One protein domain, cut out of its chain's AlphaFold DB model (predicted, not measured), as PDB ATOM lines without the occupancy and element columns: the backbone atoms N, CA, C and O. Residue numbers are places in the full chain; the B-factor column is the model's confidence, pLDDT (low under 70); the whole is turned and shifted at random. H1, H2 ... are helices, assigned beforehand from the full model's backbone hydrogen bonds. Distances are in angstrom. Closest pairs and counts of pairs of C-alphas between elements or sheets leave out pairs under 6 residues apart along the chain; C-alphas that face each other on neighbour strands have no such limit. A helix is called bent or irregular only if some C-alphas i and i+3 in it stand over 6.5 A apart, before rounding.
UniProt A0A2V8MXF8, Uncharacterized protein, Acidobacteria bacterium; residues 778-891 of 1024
ATOM      1  N   ASP A 778     207.454 212.694 169.766       64.06
ATOM      2  CA  ASP A 778     206.944 213.078 168.454       64.06
ATOM      3  C   ASP A 778     207.682 212.426 167.269       64.06
ATOM      4  O   ASP A 778     207.044 212.033 166.286       64.06
ATOM      5  N   GLY A 779     209.012 212.305 167.353       70.38
ATOM      6  CA  GLY A 779     209.855 211.715 166.310       70.38
ATOM      7  C   GLY A 779     209.736 210.193 166.258       70.38
ATOM      8  O   GLY A 779     209.645 209.620 165.172       70.38
ATOM      9  N   ALA A 780     209.654 209.540 167.419       74.88
ATOM     10  CA  ALA A 780     209.438 208.095 167.507       74.88
ATOM     11  C   ALA A 780     208.061 207.693 166.949       74.88
ATOM     12  O   ALA A 780     207.962 206.737 166.180       74.88
ATOM     13  N   ALA A 781     207.016 208.471 167.252       76.31
ATOM     14  CA  ALA A 781     205.680 208.267 166.695       76.31
ATOM     15  C   ALA A 781     205.643 208.456 165.166       76.31
ATOM     16  O   ALA A 781     205.001 207.673 164.465       76.31
ATOM     17  N   ALA A 782     206.350 209.461 164.629       78.75
ATOM     18  CA  ALA A 782     206.432 209.687 163.182       78.75
ATOM     19  C   ALA A 782     207.082 208.501 162.446       78.75
ATOM     20  O   ALA A 782     206.550 208.038 161.438       78.75
ATOM     21  N   ILE A 783     208.188 207.971 162.982       83.12
ATOM     22  CA  ILE A 783     208.856 206.777 162.441       83.12
ATOM     23  C   ILE A 783     207.938 205.552 162.529       83.12
ATOM     24  O   ILE A 783     207.809 204.808 161.556       83.12
ATOM     25  N   GLY A 784     207.301 205.335 163.685       82.25
ATOM     26  CA  GLY A 784     206.433 204.180 163.925       82.25
ATOM     27  C   GLY A 784     205.240 204.130 162.970       82.25
ATOM     28  O   GLY A 784     205.008 203.106 162.333       82.25
ATOM     29  N   ASN A 785     204.545 205.257 162.803       83.69
ATOM     30  CA  ASN A 785     203.392 205.366 161.905       83.69
ATOM     31  C   ASN A 785     203.776 205.104 160.445       83.69
ATOM     32  O   ASN A 785     203.063 204.409 159.720       83.69
ATOM     33  N   GLU A 786     204.906 205.656 160.007       86.50
ATOM     34  CA  GLU A 786     205.392 205.465 158.644       86.50
ATOM     35  C   GLU A 786     205.795 204.013 158.385       86.50
ATOM     36  O   GLU A 786     205.409 203.424 157.373       86.50
ATOM     37  N   ARG A 787     206.513 203.404 159.336       88.69
ATOM     38  CA  ARG A 787     206.883 201.988 159.278       88.69
ATOM     39  C   ARG A 787     205.649 201.097 159.215       88.69
ATOM     40  O   ARG A 787     205.598 200.217 158.365       88.69
ATOM     41  N   GLN A 788     204.654 201.335 160.063       86.62
ATOM     42  CA  GLN A 788     203.432 200.535 160.074       86.62
ATOM     43  C   GLN A 788     202.715 200.595 158.721       86.62
ATOM     44  O   GLN A 788     202.288 199.570 158.203       86.62
ATOM     45  N   ARG A 789     202.636 201.772 158.090       86.81
ATOM     46  CA  ARG A 789     202.028 201.916 156.755       86.81
ATOM     47  C   ARG A 789     202.810 201.195 155.667       86.81
ATOM     48  O   ARG A 789     202.202 200.596 154.783       86.81
ATOM     49  N   TRP A 790     204.136 201.257 155.727       88.38
ATOM     50  CA  TRP A 790     205.001 200.494 154.831       88.38
ATOM     51  C   TRP A 790     204.781 198.982 154.995       88.38
ATOM     52  O   TRP A 790     204.600 198.272 154.009       88.38
ATOM     53  N   GLN A 791     204.686 198.496 156.233       90.44
ATOM     54  CA  GLN A 791     204.405 197.090 156.536       90.44
ATOM     55  C   GLN A 791     203.013 196.660 156.050       90.44
ATOM     56  O   GLN A 791     202.895 195.629 155.392       90.44
ATOM     57  N   THR A 792     201.973 197.470 156.277       88.19
ATOM     58  CA  THR A 792     200.614 197.214 155.767       88.19
ATOM     59  C   THR A 792     200.578 197.166 154.238       88.19
ATOM     60  O   THR A 792     199.901 196.314 153.667       88.19
ATOM     61  N   TYR A 793     201.324 198.044 153.559       90.19
ATOM     62  CA  TYR A 793     201.453 198.011 152.100       90.19
ATOM     63  C   TYR A 793     202.059 196.687 151.609       90.19
ATOM     64  O   TYR A 793     201.545 196.090 150.663       90.19
ATOM     65  N   LEU A 794     203.113 196.201 152.269       88.25
ATOM     66  CA  LEU A 794     203.738 194.923 151.925       88.25
ATOM     67  C   LEU A 794     202.818 193.730 152.217       88.25
ATOM     68  O   LEU A 794     202.718 192.842 151.374       88.25
ATOM     69  N   MET A 795     202.092 193.740 153.341       88.06
ATOM     70  CA  MET A 795     201.079 192.723 153.664       88.06
ATOM     71  C   MET A 795     199.955 192.659 152.626       88.06
ATOM     72  O   MET A 795     199.476 191.581 152.305       88.06
ATOM     73  N   GLY A 796     199.529 193.802 152.084       87.19
ATOM     74  CA  GLY A 796     198.528 193.833 151.015       87.19
ATOM     75  C   GLY A 796     199.049 193.333 149.663       87.19
ATOM     76  O   GLY A 796     198.250 193.042 148.776       87.19
ATOM     77  N   ARG A 797     200.374 193.254 149.479       88.50
ATOM     78  CA  ARG A 797     201.019 192.899 148.205       88.50
ATOM     79  C   ARG A 797     201.507 191.451 148.139       88.50
ATOM     80  O   ARG A 797     201.545 190.902 147.041       88.50
ATOM     81  N   TYR A 798     201.879 190.848 149.267       88.06
ATOM     82  CA  TYR A 798     202.371 189.469 149.351       88.06
ATOM     83  C   TYR A 798     201.397 188.591 150.139       88.06
ATOM     84  O   TYR A 798     200.946 188.987 151.209       88.06
ATOM     85  N   ALA A 799     201.089 187.396 149.623       84.19
ATOM     86  CA  ALA A 799     200.120 186.492 150.247       84.19
ATOM     87  C   ALA A 799     200.647 185.847 151.543       84.19
ATOM     88  O   ALA A 799     199.867 185.584 152.457       84.19
ATOM     89  N   SER A 800     201.962 185.624 151.642       87.38
ATOM     90  CA  SER A 800     202.628 185.064 152.821       87.38
ATOM     91  C   SER A 800     203.991 185.717 153.086       87.38
ATOM     92  O   SER A 800     204.567 186.380 152.215       87.38
ATOM     93  N   ILE A 801     204.530 185.531 154.299       86.25
ATOM     94  CA  ILE A 801     205.883 186.004 154.635       86.25
ATOM     95  C   ILE A 801     206.950 185.208 153.865       86.25
ATOM     96  O   ILE A 801     208.020 185.734 153.564       86.25
ATOM     97  N   GLU A 802     206.655 183.965 153.479       83.56
ATOM     98  CA  GLU A 802     207.481 183.136 152.604       83.56
ATOM     99  C   GLU A 802     207.595 183.730 151.195       83.56
ATOM    100  O   GLU A 802     208.707 183.808 150.672       83.56
ATOM    101  N   ASP A 803     206.490 184.219 150.617       84.19
ATOM    102  CA  ASP A 803     206.490 184.892 149.307       84.19
ATOM    103  C   ASP A 803     207.286 186.200 149.348       84.19
ATOM    104  O   ASP A 803     208.037 186.521 148.422       84.19
ATOM    105  N   PHE A 804     207.167 186.942 150.453       87.06
ATOM    106  CA  PHE A 804     207.994 188.117 150.700       87.06
ATOM    107  C   PHE A 804     209.481 187.738 150.784       87.06
ATOM    108  O   PHE A 804     210.292 188.315 150.063       87.06
ATOM    109  N   ASN A 805     209.849 186.742 151.601       85.94
ATOM    110  CA  ASN A 805     211.234 186.281 151.753       85.94
ATOM    111  C   ASN A 805     211.815 185.757 150.425       85.94
ATOM    112  O   ASN A 805     212.994 185.964 150.147       85.94
ATOM    113  N   ALA A 806     211.005 185.124 149.571       83.19
ATOM    114  CA  ALA A 806     211.431 184.685 148.241       83.19
ATOM    115  C   ALA A 806     211.754 185.863 147.303       83.19
ATOM    116  O   ALA A 806     212.681 185.769 146.499       83.19
ATOM    117  N   ALA A 807     211.015 186.972 147.414       81.38
ATOM    118  CA  ALA A 807     211.215 188.170 146.599       81.38
ATOM    119  C   ALA A 807     212.275 189.143 147.158       81.38
ATOM    120  O   ALA A 807     212.861 189.902 146.386       81.38
ATOM    121  N   TYR A 808     212.505 189.148 148.477       80.06
ATOM    122  CA  TYR A 808     213.354 190.127 149.173       80.06
ATOM    123  C   TYR A 808     214.688 189.587 149.693       80.06
ATOM    124  O   TYR A 808     215.580 190.396 149.935       80.06
ATOM    125  N   THR A 809     214.853 188.276 149.893       73.62
ATOM    126  CA  THR A 809     216.056 187.712 150.530       73.62
ATOM    127  C   THR A 809     216.975 187.047 149.493       73.62
ATOM    128  O   THR A 809     216.627 185.993 148.952       73.62
ATOM    129  N   PRO A 810     218.177 187.591 149.215       64.12
ATOM    130  CA  PRO A 810     219.200 186.892 148.435       64.12
ATOM    131  C   PRO A 810     219.671 185.615 149.157       64.12
ATOM    132  O   PRO A 810     219.597 185.518 150.384       64.12
ATOM    133  N   LYS A 811     220.196 184.619 148.425       57.31
ATOM    134  CA  LYS A 811     220.738 183.384 149.034       57.31
ATOM    135  C   LYS A 811     221.808 183.723 150.088       57.31
ATOM    136  O   LYS A 811     222.896 184.154 149.720       57.31
ATOM    137  N   GLY A 812     221.512 183.463 151.364       57.91
ATOM    138  CA  GLY A 812     222.453 183.604 152.485       57.91
ATOM    139  C   GLY A 812     222.070 184.631 153.560       57.91
ATOM    140  O   GLY A 812     222.728 184.666 154.594       57.91
ATOM    141  N   GLU A 813     221.011 185.424 153.370       65.81
ATOM    142  CA  GLU A 813     220.522 186.363 154.392       65.81
ATOM    143  C   GLU A 813     219.453 185.749 155.323       65.81
ATOM    144  O   GLU A 813     218.729 184.827 154.924       65.81
ATOM    145  N   PRO A 814     219.330 186.237 156.577       71.19
ATOM    146  CA  PRO A 814     218.343 185.734 157.525       71.19
ATOM    147  C   PRO A 814     216.914 186.036 157.053       71.19
ATOM    148  O   PRO A 814     216.547 187.187 156.810       71.19
ATOM    149  N   ARG A 815     216.095 184.985 156.955       79.94
ATOM    150  CA  ARG A 815     214.666 185.079 156.622       79.94
ATOM    151  C   ARG A 815     213.883 185.740 157.759       79.94
ATOM    152  O   ARG A 815     214.193 185.520 158.928       79.94
ATOM    153  N   ARG A 816     212.861 186.527 157.415       84.75
ATOM    154  CA  ARG A 816     211.967 187.188 158.383       84.75
ATOM    155  C   ARG A 816     210.839 186.259 158.809       84.75
ATOM    156  O   ARG A 816     210.315 185.525 157.972       84.75
ATOM    157  N   THR A 817     210.453 186.331 160.081       83.62
ATOM    158  CA  THR A 817     209.366 185.520 160.652       83.62
ATOM    159  C   THR A 817     208.002 186.208 160.594       83.62
ATOM    160  O   THR A 817     206.985 185.523 160.568       83.62
ATOM    161  N   ALA A 818     207.955 187.543 160.504       86.19
ATOM    162  CA  ALA A 818     206.711 188.311 160.376       86.19
ATOM    163  C   ALA A 818     206.900 189.641 159.620       86.19
ATOM    164  O   ALA A 818     207.980 190.234 159.641       86.19
ATOM    165  N   PHE A 819     205.826 190.170 159.012       85.00
ATOM    166  CA  PHE A 819     205.850 191.478 158.332       85.00
ATOM    167  C   PHE A 819     206.140 192.651 159.287       85.00
ATOM    168  O   PHE A 819     206.702 193.663 158.871       85.00
ATOM    169  N   SER A 820     205.822 192.508 160.578       83.75
ATOM    170  CA  SER A 820     206.091 193.512 161.619       83.75
ATOM    171  C   SER A 820     207.583 193.747 161.886       83.75
ATOM    172  O   SER A 820     207.947 194.774 162.459       83.75
ATOM    173  N   GLU A 821     208.457 192.828 161.464       84.56
ATOM    174  CA  GLU A 821     209.917 192.940 161.605       84.56
ATOM    175  C   GLU A 821     210.570 193.737 160.466       84.56
ATOM    176  O   GLU A 821     211.769 194.014 160.515       84.56
ATOM    177  N   ILE A 822     209.809 194.106 159.428       87.19
ATOM    178  CA  ILE A 822     210.356 194.753 158.231       87.19
ATOM    179  C   ILE A 822     210.595 196.248 158.507       87.19
ATOM    180  O   ILE A 822     209.636 196.975 158.791       87.19
ATOM    181  N   PRO A 823     211.845 196.744 158.415       87.25
ATOM    182  CA  PRO A 823     212.144 198.160 158.593       87.25
ATOM    183  C   PRO A 823     211.794 198.982 157.340       87.25
ATOM    184  O   PRO A 823     211.593 198.446 156.248       87.25
ATOM    185  N   LEU A 824     211.771 200.310 157.484       88.12
ATOM    186  CA  LEU A 824     211.831 201.220 156.337       88.12
ATOM    187  C   LEU A 824     213.191 201.061 155.628       88.12
ATOM    188  O   LEU A 824     214.179 200.732 156.290       88.12
ATOM    189  N   PRO A 825     213.303 201.318 154.315       88.12
ATOM    190  CA  PRO A 825     214.599 201.308 153.641       88.12
ATOM    191  C   PRO A 825     215.561 202.329 154.264       88.12
ATOM    192  O   PRO A 825     215.233 203.509 154.339       88.12
ATOM    193  N   SER A 826     216.731 201.894 154.740       83.00
ATOM    194  CA  SER A 826     217.767 202.784 155.300       83.00
ATOM    195  C   SER A 826     218.650 203.433 154.228       83.00
ATOM    196  O   SER A 826     219.250 204.473 154.473       83.00
ATOM    197  N   ASP A 827     218.700 202.825 153.046       86.56
ATOM    198  CA  ASP A 827     219.329 203.316 151.820       86.56
ATOM    199  C   ASP A 827     218.432 202.912 150.634       86.56
ATOM    200  O   ASP A 827     217.480 202.142 150.811       86.56
ATOM    201  N   LEU A 828     218.726 203.404 149.430       85.38
ATOM    202  CA  LEU A 828     218.037 202.980 148.217       85.38
ATOM    203  C   LEU A 828     218.151 201.449 148.065       85.38
ATOM    204  O   LEU A 828     219.273 200.936 147.977       85.38
ATOM    205  N   PRO A 829     217.025 200.706 148.022       85.38
ATOM    206  CA  PRO A 829     217.081 199.258 147.876       85.38
ATOM    207  C   PRO A 829     217.817 198.848 146.589       85.38
ATOM    208  O   PRO A 829     217.595 199.468 145.543       85.38
ATOM    209  N   PRO A 830     218.673 197.808 146.626       73.81
ATOM    210  CA  PRO A 830     219.301 197.288 145.418       73.81
ATOM    211  C   PRO A 830     218.227 196.731 144.466       73.81
ATOM    212  O   PRO A 830     217.168 196.287 144.905       73.81
ATOM    213  N   GLN A 831     218.503 196.817 143.159       77.50
ATOM    214  CA  GLN A 831     217.634 196.443 142.031       77.50
ATOM    215  C   GLN A 831     216.702 195.230 142.261       77.50
ATOM    216  O   GLN A 831     217.051 194.280 142.955       77.50
ATOM    217  N   GLY A 832     215.543 195.217 141.594       83.12
ATOM    218  CA  GLY A 832     214.554 194.134 141.681       83.12
ATOM    219  C   GLY A 832     213.320 194.513 142.506       83.12
ATOM    220  O   GLY A 832     212.974 195.690 142.611       83.12
ATOM    221  N   ALA A 833     212.645 193.513 143.087       82.81
ATOM    222  CA  ALA A 833     211.396 193.703 143.832       82.81
ATOM    223  C   ALA A 833     211.485 194.722 144.996       82.81
ATOM    224  O   ALA A 833     210.540 195.498 145.154       82.81
ATOM    225  N   PRO A 834     212.592 194.813 145.770       85.25
ATOM    226  CA  PRO A 834     212.718 195.816 146.829       85.25
ATOM    227  C   PRO A 834     212.648 197.267 146.328       85.25
ATOM    228  O   PRO A 834     212.019 198.107 146.975       85.25
ATOM    229  N   LEU A 835     213.256 197.560 145.172       87.19
ATOM    230  CA  LEU A 835     213.275 198.900 144.579       87.19
ATOM    231  C   LEU A 835     211.923 199.269 143.948       87.19
ATOM    232  O   LEU A 835     211.424 200.368 144.190       87.19
ATOM    233  N   ASP A 836     211.305 198.351 143.190       87.69
ATOM    234  CA  ASP A 836     209.987 198.574 142.563       87.69
ATOM    235  C   ASP A 836     208.906 198.864 143.613       87.69
ATOM    236  O   ASP A 836     208.145 199.828 143.503       87.69
ATOM    237  N   ASN A 837     208.889 198.082 144.692       89.38
ATOM    238  CA  ASN A 837     207.917 198.252 145.766       89.38
ATOM    239  C   ASN A 837     208.088 199.587 146.501       89.38
ATOM    240  O   ASN A 837     207.091 200.213 146.859       89.38
ATOM    241  N   TRP A 838     209.328 200.046 146.703       89.88
ATOM    242  CA  TRP A 838     209.587 201.345 147.325       89.88
ATOM    243  C   TRP A 838     209.092 202.503 146.452       89.88
ATOM    244  O   TRP A 838     208.336 203.355 146.921       89.88
ATOM    245  N   LEU A 839     209.448 202.508 145.164       88.31
ATOM    246  CA  LEU A 839     209.032 203.560 144.232       88.31
ATOM    247  C   LEU A 839     207.511 203.581 144.036       88.31
ATOM    248  O   LEU A 839     206.897 204.650 144.043       88.31
ATOM    249  N   ARG A 840     206.875 202.409 143.934       87.19
ATOM    250  CA  ARG A 840     205.416 202.295 143.818       87.19
ATOM    251  C   ARG A 840     204.704 202.782 145.078       87.19
ATOM    252  O   ARG A 840     203.676 203.449 144.977       87.19
ATOM    253  N   TRP A 841     205.237 202.486 146.260       87.38
ATOM    254  CA  TRP A 841     204.674 202.999 147.504       87.38
ATOM    255  C   TRP A 841     204.781 204.520 147.596       87.38
ATOM    256  O   TRP A 841     203.801 205.168 147.964       87.38
ATOM    257  N   LEU A 842     205.910 205.112 147.194       85.25
ATOM    258  CA  LEU A 842     206.062 206.570 147.126       85.25
ATOM    259  C   LEU A 842     205.052 207.216 146.166       85.25
ATOM    260  O   LEU A 842     204.475 208.246 146.510       85.25
ATOM    261  N   ALA A 843     204.779 206.590 145.018       81.12
ATOM    262  CA  ALA A 843     203.798 207.084 144.051       81.12
ATOM    263  C   ALA A 843     202.355 207.063 144.589       81.12
ATOM    264  O   ALA A 843     201.602 207.998 144.357       81.12
ATOM    265  N   ILE A 844     201.968 206.023 145.338       77.94
ATOM    266  CA  ILE A 844     200.605 205.890 145.891       77.94
ATOM    267  C   ILE A 844     200.428 206.722 147.172       77.94
ATOM    268  O   ILE A 844     199.325 207.156 147.501       77.94
ATOM    269  N   SER A 845     201.512 206.961 147.913       71.31
ATOM    270  CA  SER A 845     201.479 207.723 149.167       71.31
ATOM    271  C   SER A 845     201.673 209.239 148.992       71.31
ATOM    272  O   SER A 845     201.570 209.968 149.979       71.31
ATOM    273  N   SER A 846     201.860 209.736 147.764       57.31
ATOM    274  CA  SER A 846     201.921 211.170 147.425       57.31
ATOM    275  C   SER A 846     200.710 211.614 146.582       57.31
ATOM    276  O   SER A 846     200.419 210.938 145.601       57.31
ATOM    277  N   PRO A 847     200.026 212.753 146.850       52.97
ATOM    278  CA  PRO A 847     199.977 213.597 148.041       52.97
ATOM    279  C   PRO A 847     198.618 213.418 148.743       52.97
ATOM    280  O   PRO A 847     197.701 214.229 148.618       52.97
ATOM    281  N   THR A 848     198.466 212.342 149.504       47.72
ATOM    282  CA  THR A 848     197.374 212.234 150.478       47.72
ATOM    283  C   THR A 848     197.909 212.677 151.841       47.72
ATOM    284  O   THR A 848     199.101 212.534 152.117       47.72
ATOM    285  N   GLY A 849     197.062 213.226 152.720       53.34
ATOM    286  CA  GLY A 849     197.469 213.734 154.047       53.34
ATOM    287  C   GLY A 849     198.192 212.718 154.952       53.34
ATOM    288  O   GLY A 849     198.690 213.090 156.012       53.34
ATOM    289  N   TYR A 850     198.281 211.458 154.521       54.28
ATOM    290  CA  TYR A 850     198.981 210.375 155.185       54.28
ATOM    291  C   TYR A 850     200.512 210.582 155.207       54.28
ATOM    292  O   TYR A 850     201.084 210.472 156.280       54.28
ATOM    293  N   ALA A 851     201.205 210.978 154.131       64.62
ATOM    294  CA  ALA A 851     202.688 211.015 154.100       64.62
ATOM    295  C   ALA A 851     203.352 212.338 154.568       64.62
ATOM    296  O   ALA A 851     204.481 212.663 154.178       64.62
ATOM    297  N   ARG A 852     202.656 213.143 155.381       73.19
ATOM    298  CA  ARG A 852     203.059 214.525 155.705       73.19
ATOM    299  C   ARG A 852     204.409 214.618 156.421       73.19
ATOM    300  O   ARG A 852     205.207 215.487 156.077       73.19
ATOM    301  N   GLU A 853     204.687 213.757 157.398       83.38
ATOM    302  CA  GLU A 853     205.945 213.794 158.157       83.38
ATOM    303  C   GLU A 853     207.161 213.464 157.288       83.38
ATOM    304  O   GLU A 853     208.188 214.136 157.398       83.38
ATOM    305  N   ARG A 854     207.034 212.491 156.379       87.06
ATOM    306  CA  ARG A 854     208.090 212.154 155.419       87.06
ATOM    307  C   ARG A 854     208.374 213.328 154.487       87.06
ATOM    308  O   ARG A 854     209.533 213.688 154.317       87.06
ATOM    309  N   LYS A 855     207.343 213.986 153.943       84.81
ATOM    310  CA  LYS A 855     207.546 215.152 153.067       84.81
ATOM    311  C   LYS A 855     208.233 216.311 153.795       84.81
ATOM    312  O   LYS A 855     209.167 216.897 153.260       84.81
ATOM    313  N   LEU A 856     207.844 216.587 155.043       84.31
ATOM    314  CA  LEU A 856     208.512 217.596 155.873       84.31
ATOM    315  C   LEU A 856     209.989 217.260 156.121       84.31
ATOM    316  O   LEU A 856     210.824 218.164 156.120       84.31
ATOM    317  N   TRP A 857     210.317 215.981 156.321       88.81
ATOM    318  CA  TRP A 857     211.702 215.527 156.466       88.81
ATOM    319  C   TRP A 857     212.504 215.731 155.179       88.81
ATOM    320  O   TRP A 857     213.594 216.299 155.210       88.81
ATOM    321  N   GLN A 858     211.938 215.351 154.036       90.38
ATOM    322  CA  GLN A 858     212.560 215.537 152.724       90.38
ATOM    323  C   GLN A 858     212.805 217.020 152.414       90.38
ATOM    324  O   GLN A 858     213.904 217.386 152.002       90.38
ATOM    325  N   ASP A 859     211.825 217.889 152.678       86.38
ATOM    326  CA  ASP A 859     211.943 219.336 152.466       86.38
ATOM    327  C   ASP A 859     212.969 219.971 153.423       86.38
ATOM    328  O   ASP A 859     213.721 220.870 153.032       86.38
ATOM    329  N   PHE A 860     213.044 219.491 154.672       91.06
ATOM    330  CA  PHE A 860     214.072 219.896 155.634       91.06
ATOM    331  C   PHE A 860     215.478 219.555 155.122       91.06
ATOM    332  O   PHE A 860     216.350 220.430 155.089       91.06
ATOM    333  N   LEU A 861     215.688 218.320 154.657       90.56
ATOM    334  CA  LEU A 861     216.963 217.881 154.092       90.56
ATOM    335  C   LEU A 861     217.312 218.641 152.804       90.56
ATOM    336  O   LEU A 861     218.454 219.078 152.648       90.56
ATOM    337  N   ALA A 862     216.338 218.868 151.920       90.00
ATOM    338  CA  ALA A 862     216.531 219.600 150.672       90.00
ATOM    339  C   ALA A 862     216.973 221.050 150.919       90.00
ATOM    340  O   ALA A 862     217.919 221.526 150.293       90.00
ATOM    341  N   ARG A 863     216.357 221.749 151.882       88.88
ATOM    342  CA  ARG A 863     216.752 223.123 152.246       88.88
ATOM    343  C   ARG A 863     218.138 223.187 152.876       88.88
ATOM    344  O   ARG A 863     218.876 224.138 152.622       88.88
ATOM    345  N   ARG A 864     218.479 222.192 153.699       88.88
ATOM    346  CA  ARG A 864     219.739 222.154 154.445       88.88
ATOM    347  C   ARG A 864     220.935 221.783 153.574       88.88
ATOM    348  O   ARG A 864     221.959 222.450 153.658       88.88
ATOM    349  N   TYR A 865     220.804 220.750 152.743       90.06
ATOM    350  CA  TYR A 865     221.911 220.222 151.941       90.06
ATOM    351  C   TYR A 865     221.943 220.760 150.509       90.06
ATOM    352  O   TYR A 865     223.013 220.760 149.905       90.06
ATOM    353  N   ARG A 866     220.806 221.234 149.970       88.06
ATOM    354  CA  ARG A 866     220.574 221.712 148.586       88.06
ATOM    355  C   ARG A 866     220.855 220.698 147.467       88.06
ATOM    356  O   ARG A 866     220.108 220.659 146.498       88.06
ATOM    357  N   LEU A 867     221.878 219.856 147.602       91.06
ATOM    358  CA  LEU A 867     222.279 218.798 146.678       91.06
ATOM    359  C   LEU A 867     222.218 217.433 147.374       91.06
ATOM    360  O   LEU A 867     222.793 217.251 148.448       91.06
ATOM    361  N   VAL A 868     221.585 216.442 146.737       90.50
ATOM    362  CA  VAL A 868     221.441 215.087 147.309       90.50
ATOM    363  C   VAL A 868     222.793 214.385 147.510       90.50
ATOM    364  O   VAL A 868     222.967 213.626 148.456       90.50
ATOM    365  N   ALA A 869     223.803 214.705 146.692       90.12
ATOM    366  CA  ALA A 869     225.158 214.178 146.858       90.12
ATOM    367  C   ALA A 869     225.808 214.608 148.189       90.12
ATOM    368  O   ALA A 869     226.586 213.848 148.763       90.12
ATOM    369  N   ALA A 870     225.484 215.806 148.696       90.31
ATOM    370  CA  ALA A 870     225.977 216.277 149.989       90.31
ATOM    371  C   ALA A 870     225.312 215.523 151.150       90.31
ATOM    372  O   ALA A 870     226.001 215.124 152.085       90.31
ATOM    373  N   LEU A 871     224.004 215.256 151.044       90.88
ATOM    374  CA  LEU A 871     223.276 214.396 151.981       90.88
ATOM    375  C   LEU A 871     223.894 212.991 152.024       90.88
ATOM    376  O   LEU A 871     224.245 212.506 153.094       90.88
ATOM    377  N   ASN A 872     224.077 212.371 150.857       91.69
ATOM    378  CA  ASN A 872     224.595 211.009 150.714       91.69
ATOM    379  C   ASN A 872     225.989 210.822 151.332       91.69
ATOM    380  O   ASN A 872     226.262 209.771 151.899       91.69
ATOM    381  N   ARG A 873     226.857 211.845 151.297       88.56
ATOM    382  CA  ARG A 873     228.161 211.803 151.987       88.56
ATOM    383  C   ARG A 873     228.042 211.831 153.511       88.56
ATOM    384  O   ARG A 873     228.881 211.246 154.176       88.56
ATOM    385  N   VAL A 874     227.049 212.538 154.053       87.31
ATOM    386  CA  VAL A 874     226.867 212.697 155.508       87.31
ATOM    387  C   VAL A 874     226.106 211.523 156.118       87.31
ATOM    388  O   VAL A 874     226.409 211.122 157.236       87.31
ATOM    389  N   TYR A 875     225.119 210.993 155.397       87.19
ATOM    390  CA  TYR A 875     224.293 209.866 155.837       87.19
ATOM    391  C   TYR A 875     224.840 208.510 155.376       87.19
ATOM    392  O   TYR A 875     224.282 207.487 155.754       87.19
ATOM    393  N   GLU A 876     225.911 208.505 154.572       87.31
ATOM    394  CA  GLU A 876     226.507 207.306 153.965       87.31
ATOM    395  C   GLU A 876     225.485 206.488 153.144       87.31
ATOM    396  O   GLU A 876     225.459 205.260 153.162       87.31
ATOM    397  N   THR A 877     224.630 207.199 152.397       89.81
ATOM    398  CA  THR A 877     223.538 206.649 151.570       89.81
ATOM    399  C   THR A 877     223.741 206.922 150.076       89.81
ATOM    400  O   THR A 877     224.657 207.634 149.665       89.81
ATOM    401  N   ARG A 878     222.862 206.382 149.229       91.00
ATOM    402  CA  ARG A 878     222.859 206.479 147.761       91.00
ATOM    403  C   ARG A 878     221.464 206.820 147.224       91.00
ATOM    404  O   ARG A 878     220.977 206.211 146.274       91.00
ATOM    405  N   TRP A 879     220.818 207.825 147.808       91.12
ATOM    406  CA  TRP A 879     219.533 208.317 147.311       91.12
ATOM    407  C   TRP A 879     219.699 209.093 145.992       91.12
ATOM    408  O   TRP A 879     220.597 209.936 145.904       91.12
ATOM    409  N   PRO A 880     218.846 208.866 144.975       89.56
ATOM    410  CA  PRO A 880     218.924 209.566 143.691       89.56
ATOM    411  C   PRO A 880     218.394 211.006 143.759       89.56
ATOM    412  O   PRO A 880     218.853 211.869 143.016       89.56
ATOM    413  N   ASN A 881     217.433 211.284 144.643       91.25
ATOM    414  CA  ASN A 881     216.865 212.611 144.895       91.25
ATOM    415  C   ASN A 881     216.234 212.663 146.301       91.25
ATOM    416  O   ASN A 881     216.032 211.626 146.931       91.25
ATOM    417  N   PHE A 882     215.893 213.862 146.785       90.00
ATOM    418  CA  PHE A 882     215.296 214.032 148.115       90.00
ATOM    419  C   PHE A 882     213.905 213.389 148.256       90.00
ATOM    420  O   PHE A 882     213.554 212.962 149.348       90.00
ATOM    421  N   GLU A 883     213.125 213.270 147.177       88.56
ATOM    422  CA  GLU A 883     211.754 212.729 147.219       88.56
ATOM    423  C   GLU A 883     211.704 211.220 147.492       88.56
ATOM    424  O   GLU A 883     210.692 210.700 147.963       88.56
ATOM    425  N   THR A 884     212.810 210.521 147.239       89.00
ATOM    426  CA  THR A 884     212.946 209.078 147.498       89.00
ATOM    427  C   THR A 884     213.438 208.735 148.902       89.00
ATOM    428  O   THR A 884     213.382 207.567 149.286       89.00
ATOM    429  N   VAL A 885     213.888 209.733 149.671       90.19
ATOM    430  CA  VAL A 885     214.468 209.546 151.008       90.19
ATOM    431  C   VAL A 885     213.389 209.115 152.003       90.19
ATOM    432  O   VAL A 885     212.324 209.733 152.094       90.19
ATOM    433  N   SER A 886     213.672 208.062 152.768       89.75
ATOM    434  CA  SER A 886     212.804 207.544 153.829       89.75
ATOM    435  C   SER A 886     212.956 208.315 155.150       89.75
ATOM    436  O   SER A 886     213.913 209.064 155.366       89.75
ATOM    437  N   LEU A 887     212.007 208.111 156.072       88.81
ATOM    438  CA  LEU A 887     212.254 208.404 157.485       88.81
ATOM    439  C   LEU A 887     213.214 207.345 158.063       88.81
ATOM    440  O   LEU A 887     213.105 206.169 157.706       88.81
ATOM    441  N   PRO A 888     214.133 207.726 158.965       87.44
ATOM    442  CA  PRO A 888     215.068 206.777 159.553       87.44
ATOM    443  C   PRO A 888     214.337 205.763 160.446       87.44
ATOM    444  O   PRO A 888     213.296 206.054 161.023       87.44
ATOM    445  N   ASN A 889     214.896 204.560 160.614       82.50
ATOM    446  CA  ASN A 889     214.304 203.520 161.474       82.50
ATOM    447  C   ASN A 889     214.481 203.758 162.985       82.50
ATOM    448  O   ASN A 889     213.980 202.993 163.808       82.50
ATOM    449  N   GLY A 890     215.203 204.805 163.346       81.00
ATOM    450  CA  GLY A 890     215.554 205.187 164.703       81.00
ATOM    451  C   GLY A 890     216.381 206.464 164.634       81.00
ATOM    452  O   GLY A 890     216.319 207.185 163.639       81.00
ATOM    453  N   GLN A 891     217.185 206.741 165.658       77.88
ATOM    454  CA  GLN A 891     218.127 207.855 165.577       77.88
ATOM    455  C   GLN A 891     219.204 207.548 164.531       77.88
ATOM    456  O   GLN A 891     219.852 206.508 164.652       77.88
TER     457      GLN A 891
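Overview. This is residues 778 to 891 of the 1024 residues of an uncharacterized protein of Acidobacteria bacterium (UniProt A0A2V8MXF8). Five helices make a curved frame with few contacts between them, and two long stretches without a named element, residues 809 to 832 and 876 to 891, each run partly near the middle of the domain and partly at its outside. The long H1 and the kinked H4 meet at a steep angle, the short H2 stands at one end of the longest axis and the last part of H4 at the other, with the short H5 at the corner after H4, and H3 lies between those ends. The printed part has 114 residues with five named helices, in the order H1, H2, H3, H4, H5, and no named strand; its class is all helix. It is compact, with a radius of gyration of the C-alphas of 14.5 A, and spans 41 by 30 by 25 A.

Arrangement. Begin with H1, residues 778 to 797, and go on to H2, residues 801 to 808; the two are near each other, with 6 pairs of C-alphas within 10 A. H3, residues 833 to 845, touches H2 with residues 833 to 834 alone, about perpendicular at 78 degrees; look at the closest C-alphas, Tyr 808 and Pro 834, 6.2 A apart. H3 is close to H1 but not clearly touching, with the closest C-alphas, Tyr 793 and Trp 841, 7.5 A apart. H4, residues 849 to 865, only just touches H1, with 3 pairs of C-alphas within 8 A; the closest are those of Ala 782 and Glu 853, 6.5 A apart. These two run opposite ways at a steep tilt of 60 degrees. H4 and H5, residues 868 to 875, touch only at the corner, and only just, with 3 pairs within 8 A; the closest C-alphas are those of Tyr 865 and Leu 871, 6.0 A apart, and the tilt is about perpendicular at 87 degrees. H5 is apart from H1, H2 and H3. In H1, H2, H3 and H5 every O i to N i+4 pair is within hydrogen-bond range; in H4 it is 11 of 13.

Along the chain. Find C-alpha 778 at (206.944, 213.078, 168.454); from there H1 runs 29.2 A to C-alpha 797 at (201.019, 192.899, 148.205). H2 is 10.1 A long and H3 18.0 A. H4 is 25.4 A long and irregular, with C-alphas 850 and 853 8.3 A apart, and has a kink of 27 degrees near residue 856. H5, 10.4 A long, ends at C-alpha 875 at (224.293, 209.866, 155.837).

Size, cuts and confidence. The C-alphas of Glu 802 and Arg 863 are the two farthest apart, at 41.0 A. The printed part has no cut. The link from H2 to H3, with 24 residues, is long; the other three links are tight. The mean pLDDT of the printed part is 82.9, with residue 778, residues 810 to 813 and residues 846 to 851 under 70.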